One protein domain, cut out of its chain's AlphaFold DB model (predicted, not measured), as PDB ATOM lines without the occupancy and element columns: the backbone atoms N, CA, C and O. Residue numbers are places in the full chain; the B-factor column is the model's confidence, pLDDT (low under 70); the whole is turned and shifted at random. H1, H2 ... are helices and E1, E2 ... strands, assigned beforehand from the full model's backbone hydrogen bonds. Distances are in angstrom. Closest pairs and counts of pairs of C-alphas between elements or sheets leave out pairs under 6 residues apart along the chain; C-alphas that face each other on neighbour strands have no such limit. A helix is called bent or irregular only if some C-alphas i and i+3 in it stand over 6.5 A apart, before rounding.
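Overview. This is residues 17 to 154 of the 223 residues of an uncharacterized protein of Chryseobacterium taiwanense (UniProt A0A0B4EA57). One strongly twisted sheet of eight strands is folded back on itself as an open V, with the leaf E5 E4 E3 E1 partly facing the leaf E6 E7 E8 and E2 as the hinge. The leaves come together where E4 and E8 begin and spread toward E5; H3 packs on E4, H2 makes a corner with H3 near E5, H1 lies off the sheet, and residues 17 to 19 stick out as a tail. The printed part has 138 residues, with three named helices and eight named strands in the order E1 E2 H1 E3 E4 E5 H2 H3 E6 E7 E8. The mixed sheet runs E5 E4 E3 E1 E2 E6 E7 E8, with E3 and E1 parallel, and the class is mixed, helices and strands. The whole is compact, with a radius of gyration of the C-alphas of 15.4 A and spans of 44 by 42 by 24 A.

Arrangement. E1, residues 25 to 29, and E2, residues 32 to 36, form a hairpin, antiparallel at 147 degrees, with N 27 and O 34 2.9 A apart. H1, residues 43 to 52, is not on the sheet. E3, residues 68 to 74, is parallel to E1 at 15 degrees, with N 71 and O 26 2.8 A apart. E4, residues 77 to 86, forms a hairpin with E3, antiparallel at 158 degrees, with N 70 and O 82 2.8 A apart. E5, residues 94 to 96, forms a hairpin with E4 at 142 degrees, with N 85 and O 95 2.9 A apart. E4 is staggered: residues 77 to 84 pair with E3 and residues 84 to 86 with E5. E3 E4 E5 is a meander, each strand the antiparallel neighbour of the one before. H2, residues 97 to 100, only grazes the sheet with residues 97 to 99; the closest C-alphas of E4 and H2 are those of Ile 83 and Leu 97, 5.3 A apart. H3, residues 102 to 110, touches H2 only at the corner, closest at the C-alphas of Lys 98 and Phe 105, 5.3 A. H3 is on the sheet at a height over the sheet of 7.2 A, over none of its strands. H1 and H3 are near each other, with 6 pairs of C-alphas within 10 A. E6, residues 115 to 120, is antiparallel to E2 at 116 degrees, with N 35 and O 120 2.8 A apart. E7, residues 136 to 142, forms a hairpin with E6 at 158 degrees, with N 117 and O 139 2.8 A apart. E8, residues 145 to 152, forms a hairpin with E7 at 164 degrees, with N 150 and O 138 2.8 A apart; E6 E7 E8 is a second meander. E8 bends by 53 degrees at residue 148. In this folded sheet, bent back into two leaves, the closest C-alphas of E4 and E8 are those of Thr 77 and Lys 145, 5.0 A. The edge strands E5 and E8 are apart. In H1 and H3 every O i to N i+4 pair is within hydrogen-bond range; H2 is too short for one.

Along the chain. E1 begins at C-alpha 25 (24.612, 24.215, -31.382) and is 13.3 A long; E2 is 12.8 A, H1 14.3 A and E3 19.7 A. E4 is 27.0 A long and ends at C-alpha 86 (12.336, 19.681, -29.626). E5 is 6.2 A, H2 5.1 A, H3 12.3 A, E6 16.4 A and E7 19.8 A. E8 is 20.4 A and ends at C-alpha 152 (42.384, 27.324, -39.829).

Size, cuts and confidence. The two C-alphas farthest apart are those of Asn 54 and Asn 153, 44.7 A. The printed part has no cut. The links H1 to E3 and E6 to E7 are long, 15 residues each. The mean pLDDT of the printed part is 83.6; under 70 are residues 17 to 22, 42, 58 to 64, 88 to 92 and 127 to 130.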
ATOM      1  N   ILE A  17      19.945   3.258 -43.994       49.56
ATOM      2  CA  ILE A  17      20.343   3.577 -42.631       49.56
ATOM      3  C   ILE A  17      19.965   5.046 -42.457       49.56
ATOM      4  O   ILE A  17      20.635   5.940 -42.968       49.56
ATOM      5  N   LEU A  18      18.817   5.294 -41.830       43.75
ATOM      6  CA  LEU A  18      18.413   6.620 -41.399       43.75
ATOM      7  C   LEU A  18      19.302   6.955 -40.204       43.75
ATOM      8  O   LEU A  18      18.912   6.777 -39.054       43.75
ATOM      9  N   ALA A  19      20.537   7.362 -40.491       49.06
ATOM     10  CA  ALA A  19      21.378   7.993 -39.497       49.06
ATOM     11  C   ALA A  19      20.674   9.290 -39.090       49.06
ATOM     12  O   ALA A  19      20.416  10.165 -39.919       49.06
ATOM     13  N   THR A  20      20.286   9.379 -37.824       49.19
ATOM     14  CA  THR A  20      19.707  10.591 -37.253       49.19
ATOM     15  C   THR A  20      20.786  11.673 -37.245       49.19
ATOM     16  O   THR A  20      21.776  11.546 -36.522       49.19
ATOM     17  N   GLU A  21      20.629  12.706 -38.078       53.44
ATOM     18  CA  GLU A  21      21.572  13.824 -38.179       53.44
ATOM     19  C   GLU A  21      21.706  14.504 -36.810       53.44
ATOM     20  O   GLU A  21      20.722  14.999 -36.258       53.44
ATOM     21  N   GLN A  22      22.901  14.504 -36.214       64.50
ATOM     22  CA  GLN A  22      23.112  15.203 -34.946       64.50
ATOM     23  C   GLN A  22      22.979  16.711 -35.171       64.50
ATOM     24  O   GLN A  22      23.640  17.279 -36.043       64.50
ATOM     25  N   GLN A  23      22.113  17.373 -34.399       75.62
ATOM     26  CA  GLN A  23      21.945  18.821 -34.496       75.62
ATOM     27  C   GLN A  23      22.910  19.511 -33.530       75.62
ATOM     28  O   GLN A  23      22.772  19.408 -32.311       75.62
ATOM     29  N   SER A  24      23.907  20.179 -34.106       84.50
ATOM     30  CA  SER A  24      24.907  20.981 -33.403       84.50
ATOM     31  C   SER A  24      24.316  22.316 -32.918       84.50
ATOM     32  O   SER A  24      23.388  22.859 -33.530       84.50
ATOM     33  N   ASP A  25      24.870  22.843 -31.822       90.44
ATOM     34  CA  ASP A  25      24.612  24.215 -31.382       90.44
ATOM     35  C   ASP A  25      25.079  25.205 -32.468       90.44
ATOM     36  O   ASP A  25      26.014  24.941 -33.225       90.44
ATOM     37  N   ILE A  26      24.427  26.362 -32.574       93.69
ATOM     38  CA  ILE A  26      24.681  27.313 -33.666       93.69
ATOM     39  C   ILE A  26      25.206  28.623 -33.102       93.69
ATOM     40  O   ILE A  26      24.659  29.155 -32.142       93.69
ATOM     41  N   LEU A  27      26.212  29.197 -33.756       96.75
ATOM     42  CA  LEU A  27      26.691  30.549 -33.500       96.75
ATOM     43  C   LEU A  27      26.410  31.455 -34.704       96.75
ATOM     44  O   LEU A  27      26.775  31.138 -35.836       96.75
ATOM     45  N   TYR A  28      25.805  32.611 -34.448       97.19
ATOM     46  CA  TYR A  28      25.665  33.692 -35.418       97.19
ATOM     47  C   TYR A  28      26.727  34.767 -35.163       97.19
ATOM     48  O   TYR A  28      26.755  35.377 -34.097       97.19
ATOM     49  N   MET A  29      27.599  35.020 -36.136       95.44
ATOM     50  CA  MET A  29      28.681  36.001 -36.014       95.44
ATOM     51  C   MET A  29      28.872  36.729 -37.342       95.44
ATOM     52  O   MET A  29      29.006  36.088 -38.381       95.44
ATOM     53  N   ASN A  30      28.889  38.066 -37.308       90.38
ATOM     54  CA  ASN A  30      29.064  38.929 -38.487       90.38
ATOM     55  C   ASN A  30      28.083  38.617 -39.636       90.38
ATOM     56  O   ASN A  30      28.457  38.609 -40.803       90.38
ATOM     57  N   GLY A  31      26.824  38.318 -39.298       90.94
ATOM     58  CA  GLY A  31      25.791  37.958 -40.278       90.94
ATOM     59  C   GLY A  31      25.881  36.524 -40.802       90.94
ATOM     60  O   GLY A  31      25.031  36.106 -41.583       90.94
ATOM     61  N   GLU A  32      26.859  35.740 -40.352       94.81
ATOM     62  CA  GLU A  32      27.046  34.373 -40.809       94.81
ATOM     63  C   GLU A  32      26.680  33.327 -39.751       94.81
ATOM     64  O   GLU A  32      26.845  33.541 -38.549       94.81
ATOM     65  N   LYS A  33      26.241  32.152 -40.217       95.81
ATOM     66  CA  LYS A  33      25.982  30.967 -39.391       95.81
ATOM     67  C   LYS A  33      27.241  30.100 -39.277       95.81
ATOM     68  O   LYS A  33      27.912  29.853 -40.281       95.81
ATOM     69  N   TYR A  34      27.507  29.608 -38.074       95.25
ATOM     70  CA  TYR A  34      28.523  28.609 -37.759       95.25
ATOM     71  C   TYR A  34      27.901  27.488 -36.920       95.25
ATOM     72  O   TYR A  34      27.056  27.751 -36.068       95.25
ATOM     73  N   TYR A  35      28.321  26.250 -37.162       92.75
ATOM     74  CA  TYR A  35      28.044  25.100 -36.303       92.75
ATOM     75  C   TYR A  35      29.140  24.998 -35.249       92.75
ATOM     76  O   TYR A  35      30.321  25.117 -35.581       92.75
ATOM     77  N   ILE A  36      28.743  24.803 -33.997       92.12
ATOM     78  CA  ILE A  36      29.637  24.650 -32.853       92.12
ATOM     79  C   ILE A  36      29.890  23.161 -32.666       92.12
ATOM     80  O   ILE A  36      28.973  22.381 -32.403       92.12
ATOM     81  N   LEU A  37      31.138  22.757 -32.842       88.69
ATOM     82  CA  LEU A  37      31.484  21.348 -32.933       88.69
ATOM     83  C   LEU A  37      31.759  20.702 -31.565       88.69
ATOM     84  O   LEU A  37      31.782  19.479 -31.471       88.69
ATOM     85  N   ASN A  38      31.940  21.509 -30.516       87.12
ATOM     86  CA  ASN A  38      32.109  21.082 -29.125       87.12
ATOM     87  C   ASN A  38      30.958  21.564 -28.227       87.12
ATOM     88  O   ASN A  38      30.174  22.440 -28.600       87.12
ATOM     89  N   LYS A  39      30.842  20.994 -27.025       83.00
ATOM     90  CA  LYS A  39      29.799  21.379 -26.063       83.00
ATOM     91  C   LYS A  39      30.191  22.644 -25.291       83.00
ATOM     92  O   LYS A  39      31.321  22.764 -24.839       83.00
ATOM     93  N   ILE A  40      29.225  23.554 -25.112       78.19
ATOM     94  CA  ILE A  40      29.408  24.829 -24.383       78.19
ATOM     95  C   ILE A  40      28.615  24.864 -23.081       78.19
ATOM     96  O   ILE A  40      29.151  25.164 -22.024       78.19
ATOM     97  N   LEU A  41      27.301  24.644 -23.174       70.75
ATOM     98  CA  LEU A  41      26.406  24.913 -22.056       70.75
ATOM     99  C   LEU A  41      26.414  23.748 -21.073       70.75
ATOM    100  O   LEU A  41      26.316  22.585 -21.489       70.75
ATOM    101  N   ASN A  42      26.430  24.076 -19.781       68.56
ATOM    102  CA  ASN A  42      26.219  23.098 -18.730       68.56
ATOM    103  C   ASN A  42      24.831  22.468 -18.893       68.56
ATOM    104  O   ASN A  42      23.794  23.095 -18.667       68.56
ATOM    105  N   ARG A  43      24.857  21.201 -19.296       71.88
ATOM    106  CA  ARG A  43      23.699  20.365 -19.590       71.88
ATOM    107  C   ARG A  43      22.656  20.394 -18.461       71.88
ATOM    108  O   ARG A  43      21.462  20.463 -18.739       71.88
ATOM    109  N   ASN A  44      23.105  20.433 -17.209       79.38
ATOM    110  CA  ASN A  44      22.253  20.215 -16.042       79.38
ATOM    111  C   ASN A  44      21.172  21.289 -15.869       79.38
ATOM    112  O   ASN A  44      20.070  20.965 -15.450       79.38
ATOM    113  N   ILE A  45      21.443  22.560 -16.197       82.62
ATOM    114  CA  ILE A  45      20.466  23.638 -15.948       82.62
ATOM    115  C   ILE A  45      19.217  23.447 -16.817       82.62
ATOM    116  O   ILE A  45      18.091  23.569 -16.338       82.62
ATOM    117  N   ILE A  46      19.414  23.123 -18.098       84.19
ATOM    118  CA  ILE A  46      18.306  22.921 -19.033       84.19
ATOM    119  C   ILE A  46      17.640  21.567 -18.812       84.19
ATOM    120  O   ILE A  46      16.418  21.484 -18.890       84.19
ATOM    121  N   GLU A  47      18.409  20.523 -18.501       82.50
ATOM    122  CA  GLU A  47      17.834  19.210 -18.194       82.50
ATOM    123  C   GLU A  47      16.953  19.239 -16.952       82.50
ATOM    124  O   GLU A  47      15.820  18.770 -17.021       82.50
ATOM    125  N   ASN A  48      17.411  19.881 -15.875       86.31
ATOM    126  CA  ASN A  48      16.604  20.061 -14.671       86.31
ATOM    127  C   ASN A  48      15.313  20.822 -14.991       86.31
ATOM    128  O   ASN A  48      14.238  20.411 -14.572       86.31
ATOM    129  N   TYR A  49      15.384  21.889 -15.796       87.06
ATOM    130  CA  TYR A  49      14.187  22.620 -16.220       87.06
ATOM    131  C   TYR A  49      13.217  21.745 -17.030       87.06
ATOM    132  O   TYR A  49      12.004  21.789 -16.813       87.06
ATOM    133  N   ILE A  50      13.733  20.949 -17.970       84.25
ATOM    134  CA  ILE A  50      12.929  20.030 -18.783       84.25
ATOM    135  C   ILE A  50      12.219  19.002 -17.890       84.25
ATOM    136  O   ILE A  50      11.019  18.767 -18.076       84.25
ATOM    137  N   GLU A  51      12.935  18.435 -16.916       85.75
ATOM    138  CA  GLU A  51      12.415  17.465 -15.953       85.75
ATOM    139  C   GLU A  51      11.362  18.093 -15.027       85.75
ATOM    140  O   GLU A  51      10.225  17.624 -14.976       85.75
ATOM    141  N   GLU A  52      11.679  19.218 -14.377       88.38
ATOM    142  CA  GLU A  52      10.776  19.942 -13.470       88.38
ATOM    143  C   GLU A  52       9.464  20.356 -14.150       88.38
ATOM    144  O   GLU A  52       8.386  20.318 -13.547       88.38
ATOM    145  N   LYS A  53       9.531  20.758 -15.423       85.88
ATOM    146  CA  LYS A  53       8.354  21.155 -16.207       85.88
ATOM    147  C   LYS A  53       7.653  19.978 -16.889       85.88
ATOM    148  O   LYS A  53       6.658  20.213 -17.578       85.88
ATOM    149  N   ASN A  54       8.126  18.743 -16.698       83.00
ATOM    150  CA  ASN A  54       7.612  17.534 -17.347       83.00
ATOM    151  C   ASN A  54       7.462  17.699 -18.873       83.00
ATOM    152  O   ASN A  54       6.472  17.264 -19.474       83.00
ATOM    153  N   ILE A  55       8.419  18.380 -19.513       80.94
ATOM    154  CA  ILE A  55       8.368  18.625 -20.956       80.94
ATOM    155  C   ILE A  55       8.668  17.309 -21.669       80.94
ATOM    156  O   ILE A  55       9.759  16.761 -21.554       80.94
ATOM    157  N   LYS A  56       7.709  16.803 -22.450       76.38
ATOM    158  CA  LYS A  56       7.933  15.645 -23.326       76.38
ATOM    159  C   LYS A  56       8.713  16.083 -24.562       76.38
ATOM    160  O   LYS A  56       8.131  16.611 -25.515       76.38
ATOM    161  N   TYR A  57      10.021  15.873 -24.534       70.62
ATOM    162  CA  TYR A  57      10.908  16.198 -25.640       70.62
ATOM    163  C   TYR A  57      11.236  14.962 -26.477       70.62
ATOM    164  O   TYR A  57      11.288  13.840 -25.970       70.62
ATOM    165  N   GLU A  58      11.437  15.157 -27.778       66.81
ATOM    166  CA  GLU A  58      12.094  14.132 -28.585       66.81
ATOM    167  C   GLU A  58      13.565  14.120 -28.178       66.81
ATOM    168  O   GLU A  58      14.243  15.147 -28.269       66.81
ATOM    169  N   ILE A  59      14.079  12.960 -27.756       55.78
ATOM    170  CA  ILE A  59      15.525  12.718 -27.709       55.78
ATOM    171  C   ILE A  59      15.980  12.629 -29.166       55.78
ATOM    172  O   ILE A  59      16.220  11.557 -29.716       55.78
ATOM    173  N   ASN A  60      15.986  13.775 -29.835       51.09
ATOM    174  CA  ASN A  60      16.581  13.909 -31.138       51.09
ATOM    175  C   ASN A  60      18.096  13.778 -30.950       51.09
ATOM    176  O   ASN A  60      18.632  14.047 -29.869       51.09
ATOM    177  N   SER A  61      18.794  13.385 -32.002       49.09
ATOM    178  CA  SER A  61      20.245  13.176 -32.100       49.09
ATOM    179  C   SER A  61      21.127  14.375 -31.698       49.09
ATOM    180  O   SER A  61      22.342  14.330 -31.867       49.09
ATOM    181  N   SER A  62      20.556  15.446 -31.144       51.00
ATOM    182  CA  SER A  62      21.177  16.649 -30.578       51.00
ATOM    183  C   SER A  62      21.985  16.353 -29.303       51.00
ATOM    184  O   SER A  62      21.685  16.835 -28.206       51.00
ATOM    185  N   LEU A  63      23.023  15.523 -29.433       59.25
ATOM    186  CA  LEU A  63      24.012  15.232 -28.389       59.25
ATOM    187  C   LEU A  63      23.423  14.653 -27.088       59.25
ATOM    188  O   LEU A  63      24.064  14.741 -26.043       59.25
ATOM    189  N   TRP A  64      22.224  14.060 -27.146       63.03
ATOM    190  CA  TRP A  64      21.502  13.488 -25.997       63.03
ATOM    191  C   TRP A  64      21.125  14.494 -24.898       63.03
ATOM    192  O   TRP A  64      20.755  14.082 -23.805       63.03
ATOM    193  N   ARG A  65      21.193  15.806 -25.174       72.12
ATOM    194  CA  ARG A  65      20.921  16.865 -24.180       72.12
ATOM    195  C   ARG A  65      19.481  17.384 -24.202       72.12
ATOM    196  O   ARG A  65      19.095  18.134 -23.318       72.12
ATOM    197  N   GLY A  66      18.694  17.025 -25.220       75.69
ATOM    198  CA  GLY A  66      17.283  17.421 -25.316       75.69
ATOM    199  C   GLY A  66      17.030  18.891 -25.663       75.69
ATOM    200  O   GLY A  66      15.893  19.341 -25.572       75.69
ATOM    201  N   TYR A  67      18.055  19.646 -26.073       85.12
ATOM    202  CA  TYR A  67      17.923  21.022 -26.555       85.12
ATOM    203  C   TYR A  67      19.001  21.371 -27.591       85.12
ATOM    204  O   TYR A  67      19.994  20.658 -27.740       85.12
ATOM    205  N   ILE A  68      18.800  22.492 -28.286       87.88
ATOM    206  CA  ILE A  68      19.761  23.122 -29.200       87.88
ATOM    207  C   ILE A  68      19.923  24.572 -28.766       87.88
ATOM    208  O   ILE A  68      18.940  25.318 -28.713       87.88
ATOM    209  N   ALA A  69      21.150  24.980 -28.458       91.06
ATOM    210  CA  ALA A  69      21.442  26.359 -28.104       91.06
ATOM    211  C   ALA A  69      21.889  27.146 -29.341       91.06
ATOM    212  O   ALA A  69      22.782  26.744 -30.088       91.06
ATOM    213  N   ASN A  70      21.257  28.297 -29.541       93.62
ATOM    214  CA  ASN A  70      21.657  29.285 -30.526       93.62
ATOM    215  C   ASN A  70      22.331  30.442 -29.795       93.62
ATOM    216  O   ASN A  70      21.742  31.040 -28.895       93.62
ATOM    217  N   TYR A  71      23.524  30.798 -30.236       95.56
ATOM    218  CA  TYR A  71      24.330  31.884 -29.705       95.56
ATOM    219  C   TYR A  71      24.529  32.958 -30.756       95.56
ATOM    220  O   TYR A  71      24.404  32.719 -31.959       95.56
ATOM    221  N   GLU A  72      24.898  34.144 -30.309       96.69
ATOM    222  CA  GLU A  72      25.335  35.208 -31.194       96.69
ATOM    223  C   GLU A  72      26.480  36.011 -30.597       96.69
ATOM    224  O   GLU A  72      26.646  36.086 -29.379       96.69
ATOM    225  N   ILE A  73      27.270  36.605 -31.486       96.06
ATOM    226  CA  ILE A  73      28.273  37.607 -31.145       96.06
ATOM    227  C   ILE A  73      27.785  38.952 -31.670       96.06
ATOM    228  O   ILE A  73      27.712  39.166 -32.881       96.06
ATOM    229  N   ILE A  74      27.490  39.868 -30.749       94.25
ATOM    230  CA  ILE A  74      27.110  41.253 -31.043       94.25
ATOM    231  C   ILE A  74      28.073  42.168 -30.298       94.25
ATOM    232  O   ILE A  74      28.265  42.018 -29.097       94.25
ATOM    233  N   ASN A  75      28.701  43.120 -30.997       93.25
ATOM    234  CA  ASN A  75      29.649  44.072 -30.396       93.25
ATOM    235  C   ASN A  75      30.729  43.382 -29.534       93.25
ATOM    236  O   ASN A  75      30.980  43.774 -28.395       93.25
ATOM    237  N   ASN A  76      31.332  42.312 -30.067       94.62
ATOM    238  CA  ASN A  76      32.315  41.463 -29.378       94.62
ATOM    239  C   ASN A  76      31.808  40.775 -28.091       94.62
ATOM    240  O   ASN A  76      32.609  40.332 -27.269       94.62
ATOM    241  N   THR A  77      30.491  40.689 -27.908       95.25
ATOM    242  CA  THR A  77      29.859  40.038 -26.759       95.25
ATOM    243  C   THR A  77      29.167  38.761 -27.214       95.25
ATOM    244  O   THR A  77      28.281  38.808 -28.064       95.25
ATOM    245  N   PHE A  78      29.595  37.632 -26.661       95.12
ATOM    246  CA  PHE A  78      28.984  36.319 -26.811       95.12
ATOM    247  C   PHE A  78      27.780  36.192 -25.880       95.12
ATOM    248  O   PHE A  78      27.894  36.441 -24.681       95.12
ATOM    249  N   GLN A  79      26.635  35.802 -26.430       94.25
ATOM    250  CA  GLN A  79      25.394  35.675 -25.674       94.25
ATOM    251  C   GLN A  79      24.484  34.590 -26.249       94.25
ATOM    252  O   GLN A  79      24.622  34.180 -27.407       94.25
ATOM    253  N   ILE A  80      23.531  34.135 -25.442       94.12
ATOM    254  CA  ILE A  80      22.505  33.184 -25.858       94.12
ATOM    255  C   ILE A  80      21.425  33.955 -26.624       94.12
ATOM    256  O   ILE A  80      20.806  34.884 -26.114       94.12
ATOM    257  N   LYS A  81      21.170  33.535 -27.860       94.06
ATOM    258  CA  LYS A  81      20.121  34.080 -28.730       94.06
ATOM    259  C   LYS A  81      18.783  33.368 -28.534       94.06
ATOM    260  O   LYS A  81      17.711  33.983 -28.596       94.06
ATOM    261  N   ASP A  82      18.833  32.046 -28.393       92.81
ATOM    262  CA  ASP A  82      17.665  31.204 -28.140       92.81
ATOM    263  C   ASP A  82      18.088  29.812 -27.659       92.81
ATOM    264  O   ASP A  82      19.191  29.360 -27.962       92.81
ATOM    265  N   ILE A  83      17.184  29.106 -26.989       91.31
ATOM    266  CA  ILE A  83      17.336  27.681 -26.676       91.31
ATOM    267  C   ILE A  83      16.081  26.975 -27.171       91.31
ATOM    268  O   ILE A  83      14.969  27.317 -26.768       91.31
ATOM    269  N   LEU A  84      16.265  26.014 -28.070       90.31
ATOM    270  CA  LEU A  84      15.189  25.269 -28.711       90.31
ATOM    271  C   LEU A  84      15.077  23.883 -28.079       90.31
ATOM    272  O   LEU A  84      16.036  23.117 -28.108       90.31
ATOM    273  N   ILE A  85      13.900  23.550 -27.554       87.75
ATOM    274  CA  ILE A  85      13.590  22.232 -26.991       87.75
ATOM    275  C   ILE A  85      12.678  21.499 -27.990       87.75
ATOM    276  O   ILE A  85      11.531  21.924 -28.166       87.75
ATOM    277  N   PRO A  86      13.156  20.456 -28.695       82.56
ATOM    278  CA  PRO A  86      12.336  19.681 -29.626       82.56
ATOM    279  C   PRO A  86      11.240  18.925 -28.867       82.56
ATOM    280  O   PRO A  86      11.538  18.218 -27.912       82.56
ATOM    281  N   VAL A  87       9.974  19.040 -29.273       80.38
ATOM    282  CA  VAL A  87       8.847  18.392 -28.572       80.38
ATOM    283  C   VAL A  87       8.202  17.275 -29.377       80.38
ATOM    284  O   VAL A  87       8.083  17.357 -30.597       80.38
ATOM    285  N   TYR A  88       7.717  16.254 -28.664       68.94
ATOM    286  CA  TYR A  88       7.033  15.084 -29.224       68.94
ATOM    287  C   TYR A  88       5.614  15.454 -29.689       68.94
ATOM    288  O   TYR A  88       4.620  15.167 -29.023       68.94
ATOM    289  N   SER A  89       5.499  16.200 -30.787       58.97
ATOM    290  CA  SER A  89       4.213  16.666 -31.315       58.97
ATOM    291  C   SER A  89       4.351  17.060 -32.786       58.97
ATOM    292  O   SER A  89       4.355  18.244 -33.109       58.97
ATOM    293  N   SER A  90       4.423  16.079 -33.692       52.22
ATOM    294  CA  SER A  90       4.555  16.245 -35.157       52.22
ATOM    295  C   SER A  90       5.818  16.998 -35.628       52.22
ATOM    296  O   SER A  90       6.420  17.778 -34.896       52.22
ATOM    297  N   LYS A  91       6.261  16.719 -36.864       56.53
ATOM    298  CA  LYS A  91       7.545  17.196 -37.414       56.53
ATOM    299  C   LYS A  91       7.736  18.712 -37.222       56.53
ATOM    300  O   LYS A  91       6.904  19.490 -37.676       56.53
ATOM    301  N   ASN A  92       8.886  19.095 -36.658       59.50
ATOM    302  CA  ASN A  92       9.422  20.464 -36.532       59.50
ATOM    303  C   ASN A  92       8.839  21.379 -35.440       59.50
ATOM    304  O   ASN A  92       9.014  22.596 -35.530       59.50
ATOM    305  N   ASN A  93       8.223  20.849 -34.383       78.12
ATOM    306  CA  ASN A  93       7.846  21.692 -33.249       78.12
ATOM    307  C   ASN A  93       8.988  21.834 -32.232       78.12
ATOM    308  O   ASN A  93       9.471  20.858 -31.658       78.12
ATOM    309  N   PHE A  94       9.388  23.084 -31.990       85.06
ATOM    310  CA  PHE A  94      10.342  23.471 -30.955       85.06
ATOM    311  C   PHE A  94       9.670  24.425 -29.970       85.06
ATOM    312  O   PHE A  94       8.999  25.373 -30.382       85.06
ATOM    313  N   ILE A  95       9.906  24.222 -28.676       87.12
ATOM    314  CA  ILE A  95       9.664  25.253 -27.667       87.12
ATOM    315  C   ILE A  95      10.895  26.155 -27.628       87.12
ATOM    316  O   ILE A  95      12.009  25.679 -27.424       87.12
ATOM    317  N   LYS A  96      10.687  27.460 -27.790       90.62
ATOM    318  CA  LYS A  96      11.711  28.472 -27.531       90.62
ATOM    319  C   LYS A  96      11.711  28.813 -26.052       90.62
ATOM    320  O   LYS A  96      10.690  29.258 -25.525       90.62
ATOM    321  N   LEU A  97      12.842  28.617 -25.381       89.19
ATOM    322  CA  LEU A  97      12.936  28.837 -23.940       89.19
ATOM    323  C   LEU A  97      12.599  30.281 -23.569       89.19
ATOM    324  O   LEU A  97      11.827  30.495 -22.645       89.19
ATOM    325  N   LYS A  98      13.098  31.261 -24.328       89.75
ATOM    326  CA  LYS A  98      12.849  32.686 -24.062       89.75
ATOM    327  C   LYS A  98      11.370  33.083 -24.105       89.75
ATOM    328  O   LYS A  98      10.977  34.020 -23.418       89.75
ATOM    329  N   ASP A  99      10.566  32.362 -24.886       90.81
ATOM    330  CA  ASP A  99       9.126  32.602 -25.001       90.81
ATOM    331  C   ASP A  99       8.360  31.894 -23.871       90.81
ATOM    332  O   ASP A  99       7.283  32.333 -23.470       90.81
ATOM    333  N   LYS A 100       8.911  30.788 -23.350       90.12
ATOM    334  CA  LYS A 100       8.262  29.939 -22.343       90.12
ATOM    335  C   LYS A 100       8.619  30.312 -20.904       90.12
ATOM    336  O   LYS A 100       7.742  30.272 -20.046       90.12
ATOM    337  N   ASP A 101       9.880  30.641 -20.654       91.56
ATOM    338  CA  ASP A 101      10.423  31.031 -19.355       91.56
ATOM    339  C   ASP A 101      11.496  32.110 -19.552       91.56
ATOM    340  O   ASP A 101      12.700  31.856 -19.672       91.56
ATOM    341  N   LYS A 102      11.021  33.355 -19.627       92.50
ATOM    342  CA  LYS A 102      11.869  34.529 -19.829       92.50
ATOM    343  C   LYS A 102      12.857  34.725 -18.678       92.50
ATOM    344  O   LYS A 102      13.988  35.123 -18.928       92.50
ATOM    345  N   THR A 103      12.461  34.415 -17.443       92.38
ATOM    346  CA  THR A 103      13.315  34.574 -16.260       92.38
ATOM    347  C   THR A 103      14.500  33.616 -16.302       92.38
ATOM    348  O   THR A 103      15.638  34.050 -16.117       92.38
ATOM    349  N   LEU A 104      14.265  32.337 -16.614       90.75
ATOM    350  CA  LEU A 104      15.350  31.375 -16.787       90.75
ATOM    351  C   LEU A 104      16.263  31.784 -17.948       90.75
ATOM    352  O   LEU A 104      17.482  31.810 -17.786       90.75
ATOM    353  N   PHE A 105      15.692  32.172 -19.089       92.38
ATOM    354  CA  PHE A 105      16.476  32.636 -20.233       92.38
ATOM    355  C   PHE A 105      17.366  33.842 -19.892       92.38
ATOM    356  O   PHE A 105      18.555  33.840 -20.206       92.38
ATOM    357  N   GLU A 106      16.823  34.851 -19.206       91.94
ATOM    358  CA  GLU A 106      17.582  36.025 -18.767       91.94
ATOM    359  C   GLU A 106      18.684  35.654 -17.773       91.94
ATOM    360  O   GLU A 106      19.801  36.153 -17.907       91.94
ATOM    361  N   SER A 107      18.420  34.743 -16.828       91.06
ATOM    362  CA  SER A 107      19.449  34.272 -15.894       91.06
ATOM    363  C   SER A 107      20.593  33.555 -16.609       91.06
ATOM    364  O   SER A 107      21.754  33.813 -16.306       91.06
ATOM    365  N   LEU A 108      20.285  32.723 -17.611       90.00
ATOM    366  CA  LEU A 108      21.284  32.016 -18.408       90.00
ATOM    367  C   LEU A 108      22.140  32.998 -19.207       90.00
ATOM    368  O   LEU A 108      23.354  32.834 -19.289       90.00
ATOM    369  N   ASN A 109      21.522  34.045 -19.751       88.44
ATOM    370  CA  ASN A 109      22.224  35.050 -20.538       88.44
ATOM    371  C   ASN A 109      23.112  35.989 -19.694       88.44
ATOM    372  O   ASN A 109      23.970  36.682 -20.235       88.44
ATOM    373  N   GLN A 110      22.922  36.020 -18.371       89.06
ATOM    374  CA  GLN A 110      23.768  36.772 -17.436       89.06
ATOM    375  C   GLN A 110      24.999  35.987 -16.967       89.06
ATOM    376  O   GLN A 110      25.920  36.580 -16.394       89.06
ATOM    377  N   ILE A 111      25.039  34.671 -17.193       87.81
ATOM    378  CA  ILE A 111      26.181  33.840 -16.811       87.81
ATOM    379  C   ILE A 111      27.399  34.281 -17.623       87.81
ATOM    380  O   ILE A 111      27.358  34.408 -18.848       87.81
ATOM    381  N   LYS A 112      28.511  34.530 -16.928       90.25
ATOM    382  CA  LYS A 112      29.799  34.770 -17.577       90.25
ATOM    383  C   LYS A 112      30.347  33.443 -18.076       90.25
ATOM    384  O   LYS A 112      30.644  32.560 -17.279       90.25
ATOM    385  N   THR A 113      30.516  33.334 -19.382       88.50
ATOM    386  CA  THR A 113      31.090  32.169 -20.038       88.50
ATOM    387  C   THR A 113      32.577  32.387 -20.286       88.50
ATOM    388  O   THR A 113      32.989  33.409 -20.849       88.50
ATOM    389  N   ASN A 114      33.365  31.396 -19.875       91.19
ATOM    390  CA  ASN A 114      34.743  31.191 -20.297       91.19
ATOM    391  C   ASN A 114      34.780  29.855 -21.041       91.19
ATOM    392  O   ASN A 114      34.341  28.846 -20.497       91.19
ATOM    393  N   THR A 115      35.184  29.850 -22.308       91.44
ATOM    394  CA  THR A 115      35.158  28.636 -23.137       91.44
ATOM    395  C   THR A 115      35.984  28.820 -24.405       91.44
ATOM    396  O   THR A 115      36.270  29.946 -24.820       91.44
ATOM    397  N   VAL A 116      36.319  27.715 -25.064       94.25
ATOM    398  CA  VAL A 116      36.880  27.712 -26.413       94.25
ATOM    399  C   VAL A 116      35.865  27.083 -27.357       94.25
ATOM    400  O   VAL A 116      35.444  25.949 -27.151       94.25
ATOM    401  N   LEU A 117      35.467  27.805 -28.404       94.19
ATOM    402  CA  LEU A 117      34.534  27.294 -29.406       94.19
ATOM    403  C   LEU A 117      35.283  26.843 -30.643       94.19
ATOM    404  O   LEU A 117      36.089  27.594 -31.196       94.19
ATOM    405  N   ILE A 118      34.950  25.646 -31.108       93.75
ATOM    406  CA  ILE A 118      35.400  25.110 -32.384       93.75
ATOM    407  C   ILE A 118      34.236  25.212 -33.362       93.75
ATOM    408  O   ILE A 118      33.153  24.688 -33.115       93.75
ATOM    409  N   LEU A 119      34.451  25.915 -34.467       94.12
ATOM    410  CA  LEU A 119      33.402  26.349 -35.377       94.12
ATOM    411  C   LEU A 119      33.660  25.851 -36.796       94.12
ATOM    412  O   LEU A 119      34.790  25.898 -37.280       94.12
ATOM    413  N   SER A 120      32.595  25.475 -37.503       92.69
ATOM    414  CA  SER A 120      32.637  25.181 -38.939       92.69
ATOM    415  C   SER A 120      31.414  25.738 -39.663       92.69
ATOM    416  O   SER A 120      30.350  25.951 -39.081       92.69
ATOM    417  N   LYS A 121      31.549  25.964 -40.970       91.38
ATOM    418  CA  LYS A 121      30.413  26.269 -41.856       91.38
ATOM    419  C   LYS A 121      29.571  25.039 -42.189       91.38
ATOM    420  O   LYS A 121      28.446  25.187 -42.662       91.38
ATOM    421  N   LYS A 122      30.106  23.842 -41.949       88.25
ATOM    422  CA  LYS A 122      29.437  22.559 -42.173       88.25
ATOM    423  C   LYS A 122      29.112  21.911 -40.828       88.25
ATOM    424  O   LYS A 122      29.887  22.042 -39.884       88.25
ATOM    425  N   ASN A 123      27.976  21.224 -40.756       85.38
ATOM    426  CA  ASN A 123      27.611  20.413 -39.598       85.38
ATOM    427  C   ASN A 123      28.397  19.099 -39.679       85.38
ATOM    428  O   ASN A 123      27.981  18.176 -40.371       85.38
ATOM    429  N   ILE A 124      29.580  19.070 -39.068       83.19
ATOM    430  CA  ILE A 124      30.490  17.919 -39.073       83.19
ATOM    431  C   ILE A 124      30.771  17.476 -37.641       83.19
ATOM    432  O   ILE A 124      30.688  18.272 -36.709       83.19
ATOM    433  N   SER A 125      31.133  16.212 -37.457       78.19
ATOM    434  CA  SER A 125      31.568  15.716 -36.153       78.19
ATOM    435  C   SER A 125      33.058  15.999 -35.944       78.19
ATOM    436  O   SER A 125      33.861  15.734 -36.834       78.19
ATOM    437  N   LEU A 126      33.456  16.458 -34.750       74.88
ATOM    438  CA  LEU A 126      34.878  16.475 -34.359       74.88
ATOM    439  C   LEU A 126      35.476  15.068 -34.254       74.88
ATOM    440  O   LEU A 126      36.692  14.910 -34.339       74.88
ATOM    441  N   TYR A 127      34.624  14.064 -34.049       68.94
ATOM    442  CA  TYR A 127      35.015  12.680 -33.801       68.94
ATOM    443  C   TYR A 127      35.099  11.848 -35.083       68.94
ATOM    444  O   TYR A 127      35.765  10.816 -35.102       68.94
ATOM    445  N   HIS A 128      34.429  12.280 -36.155       64.56
ATOM    446  CA  HIS A 128      34.404  11.564 -37.428       64.56
ATOM    447  C   HIS A 128      35.006  12.448 -38.523       64.56
ATOM    448  O   HIS A 128      34.447  13.477 -38.893       64.56
ATOM    449  N   LEU A 129      36.183  12.032 -39.006       59.00
ATOM    450  CA  LEU A 129      37.069  12.713 -39.966       59.00
ATOM    451  C   LEU A 129      36.509  12.751 -41.401       59.00
ATOM    452  O   LEU A 129      37.218  12.458 -42.362       59.00
ATOM    453  N   GLU A 130      35.229  13.059 -41.567       60.59
ATOM    454  CA  GLU A 130      34.556  12.886 -42.856       60.59
ATOM    455  C   GLU A 130      34.920  13.977 -43.873       60.59
ATOM    456  O   GLU A 130      34.857  13.734 -45.076       60.59
ATOM    457  N   ASP A 131      35.358  15.159 -43.420       72.38
ATOM    458  CA  ASP A 131      35.686  16.274 -44.313       72.38
ATOM    459  C   ASP A 131      36.964  17.020 -43.908       72.38
ATOM    460  O   ASP A 131      36.944  18.008 -43.172       72.38
ATOM    461  N   GLN A 132      38.093  16.581 -44.466       75.06
ATOM    462  CA  GLN A 132      39.397  17.224 -44.266       75.06
ATOM    463  C   GLN A 132      39.470  18.647 -44.848       75.06
ATOM    464  O   GLN A 132      40.328  19.439 -44.451       75.06
ATOM    465  N   THR A 133      38.557  18.994 -45.764       78.69
ATOM    466  CA  THR A 133      38.500  20.313 -46.414       78.69
ATOM    467  C   THR A 133      37.699  21.338 -45.614       78.69
ATOM    468  O   THR A 133      37.618  22.509 -46.001       78.69
ATOM    469  N   ALA A 134      37.088  20.925 -44.501       83.06
ATOM    470  CA  ALA A 134      36.345  21.828 -43.645       83.06
ATOM    471  C   ALA A 134      37.276  22.885 -43.037       83.06
ATOM    472  O   ALA A 134      38.231  22.575 -42.325       83.06
ATOM    473  N   LYS A 135      36.959  24.156 -43.295       90.56
ATOM    474  CA  LYS A 135      37.609  25.286 -42.630       90.56
ATOM    475  C   LYS A 135      37.115  25.368 -41.195       90.56
ATOM    476  O   LYS A 135      35.905  25.467 -40.967       90.56
ATOM    477  N   ILE A 136      38.054  25.349 -40.257       92.88
ATOM    478  CA  ILE A 136      37.775  25.402 -38.827       92.88
ATOM    479  C   ILE A 136      38.134  26.785 -38.303       92.88
ATOM    480  O   ILE A 136      39.177  27.334 -38.636       92.88
ATOM    481  N   LYS A 137      37.278  27.344 -37.457       95.44
ATOM    482  CA  LYS A 137      37.581  28.549 -36.689       95.44
ATOM    483  C   LYS A 137      37.590  28.206 -35.209       95.44
ATOM    484  O   LYS A 137      36.685  27.523 -34.740       95.44
ATOM    485  N   VAL A 138      38.594  28.680 -34.481       95.81
ATOM    486  CA  VAL A 138      38.714  28.483 -33.035       95.81
ATOM    487  C   VAL A 138      38.676  29.839 -32.349       95.81
ATOM    488  O   VAL A 138      39.517  30.694 -32.629       95.81
ATOM    489  N   ILE A 139      37.715  30.046 -31.453       96.00
ATOM    490  CA  ILE A 139      37.591  31.290 -30.684       96.00
ATOM    491  C   ILE A 139      37.677  31.015 -29.190       96.00
ATOM    492  O   ILE A 139      37.030  30.104 -28.690       96.00
ATOM    493  N   GLU A 140      38.459  31.814 -28.471       96.38
ATOM    494  CA  GLU A 140      38.460  31.818 -27.007       96.38
ATOM    495  C   GLU A 140      37.586  32.957 -26.524       96.38
ATOM    496  O   GLU A 140      37.749  34.112 -26.935       96.38
ATOM    497  N   ILE A 141      36.665  32.603 -25.641       95.38
ATOM    498  CA  ILE A 141      35.735  33.502 -24.993       95.38
ATOM    499  C   ILE A 141      36.124  33.563 -23.525       95.38
ATOM    500  O   ILE A 141      36.223  32.532 -22.867       95.38
ATOM    501  N   GLN A 142      36.308  34.772 -23.010       94.69
ATOM    502  CA  GLN A 142      36.483  35.024 -21.585       94.69
ATOM    503  C   GLN A 142      35.533  36.124 -21.146       94.69
ATOM    504  O   GLN A 142      35.486  37.198 -21.750       94.69
ATOM    505  N   ASN A 143      34.782  35.874 -20.076       94.06
ATOM    506  CA  ASN A 143      33.758  36.776 -19.565       94.06
ATOM    507  C   ASN A 143      32.831  37.287 -20.685       94.06
ATOM    508  O   ASN A 143      32.603  38.494 -20.798       94.06
ATOM    509  N   ASN A 144      32.343  36.372 -21.529       94.38
ATOM    510  CA  ASN A 144      31.492  36.660 -22.690       94.38
ATOM    511  C   ASN A 144      32.144  37.518 -23.786       94.38
ATOM    512  O   ASN A 144      31.440  38.021 -24.652       94.38
ATOM    513  N   LYS A 145      33.468  37.696 -23.801       96.62
ATOM    514  CA  LYS A 145      34.169  38.446 -24.854       96.62
ATOM    515  C   LYS A 145      35.129  37.560 -25.613       96.62
ATOM    516  O   LYS A 145      35.821  36.753 -25.004       96.62
ATOM    517  N   ILE A 146      35.225  37.762 -26.923       96.31
ATOM    518  CA  ILE A 146      36.262  37.099 -27.714       96.31
ATOM    519  C   ILE A 146      37.605  37.717 -27.335       96.31
ATOM    520  O   ILE A 146      37.789  38.932 -27.455       96.31
ATOM    521  N   VAL A 147      38.529  36.877 -26.875       97.00
ATOM    522  CA  VAL A 147      39.898  37.275 -26.518       97.00
ATOM    523  C   VAL A 147      40.937  36.728 -27.490       97.00
ATOM    524  O   VAL A 147      41.987  37.343 -27.661       97.00
ATOM    525  N   LYS A 148      40.644  35.612 -28.167       96.12
ATOM    526  CA  LYS A 148      41.465  35.066 -29.254       96.12
ATOM    527  C   LYS A 148      40.577  34.506 -30.356       96.12
ATOM    528  O   LYS A 148      39.495  33.991 -30.080       96.12
ATOM    529  N   ASN A 149      41.048  34.589 -31.594       95.56
ATOM    530  CA  ASN A 149      40.368  34.051 -32.765       95.56
ATOM    531  C   ASN A 149      41.411  33.541 -33.763       95.56
ATOM    532  O   ASN A 149      42.309  34.292 -34.144       95.56
ATOM    533  N   PHE A 150      41.268  32.289 -34.183       95.44
ATOM    534  CA  PHE A 150      42.136  31.639 -35.152       95.44
ATOM    535  C   PHE A 150      41.302  31.041 -36.282       95.44
ATOM    536  O   PHE A 150      40.380  30.262 -36.042       95.44
ATOM    537  N   ASP A 151      41.664  31.378 -37.512       94.88
ATOM    538  CA  ASP A 151      41.117  30.779 -38.723       94.88
ATOM    539  C   ASP A 151      42.094  29.710 -39.234       94.88
ATOM    540  O   ASP A 151      43.252  30.004 -39.529       94.88
ATOM    541  N   MET A 152      41.623  28.469 -39.330       92.44
ATOM    542  CA  MET A 152      42.384  27.324 -39.829       92.44
ATOM    543  C   MET A 152      41.990  27.043 -41.279       92.44
ATOM    544  O   MET A 152      40.804  27.042 -41.630       92.44
ATOM    545  N   ASN A 153      42.979  26.772 -42.131       86.88
ATOM    546  CA  ASN A 153      42.732  26.526 -43.552       86.88
ATOM    547  C   ASN A 153      42.189  25.118 -43.813       86.88
ATOM    548  O   ASN A 153      41.489  24.914 -44.805       86.88
ATOM    549  N   SER A 154      42.490  24.173 -42.921       85.69
ATOM    550  CA  SER A 154      42.107  22.768 -43.025       85.69
ATOM    551  C   SER A 154      41.814  22.141 -41.657       85.69
ATOM    552  O   SER A 154      42.169  22.681 -40.604       85.69
TER     553      SER A 154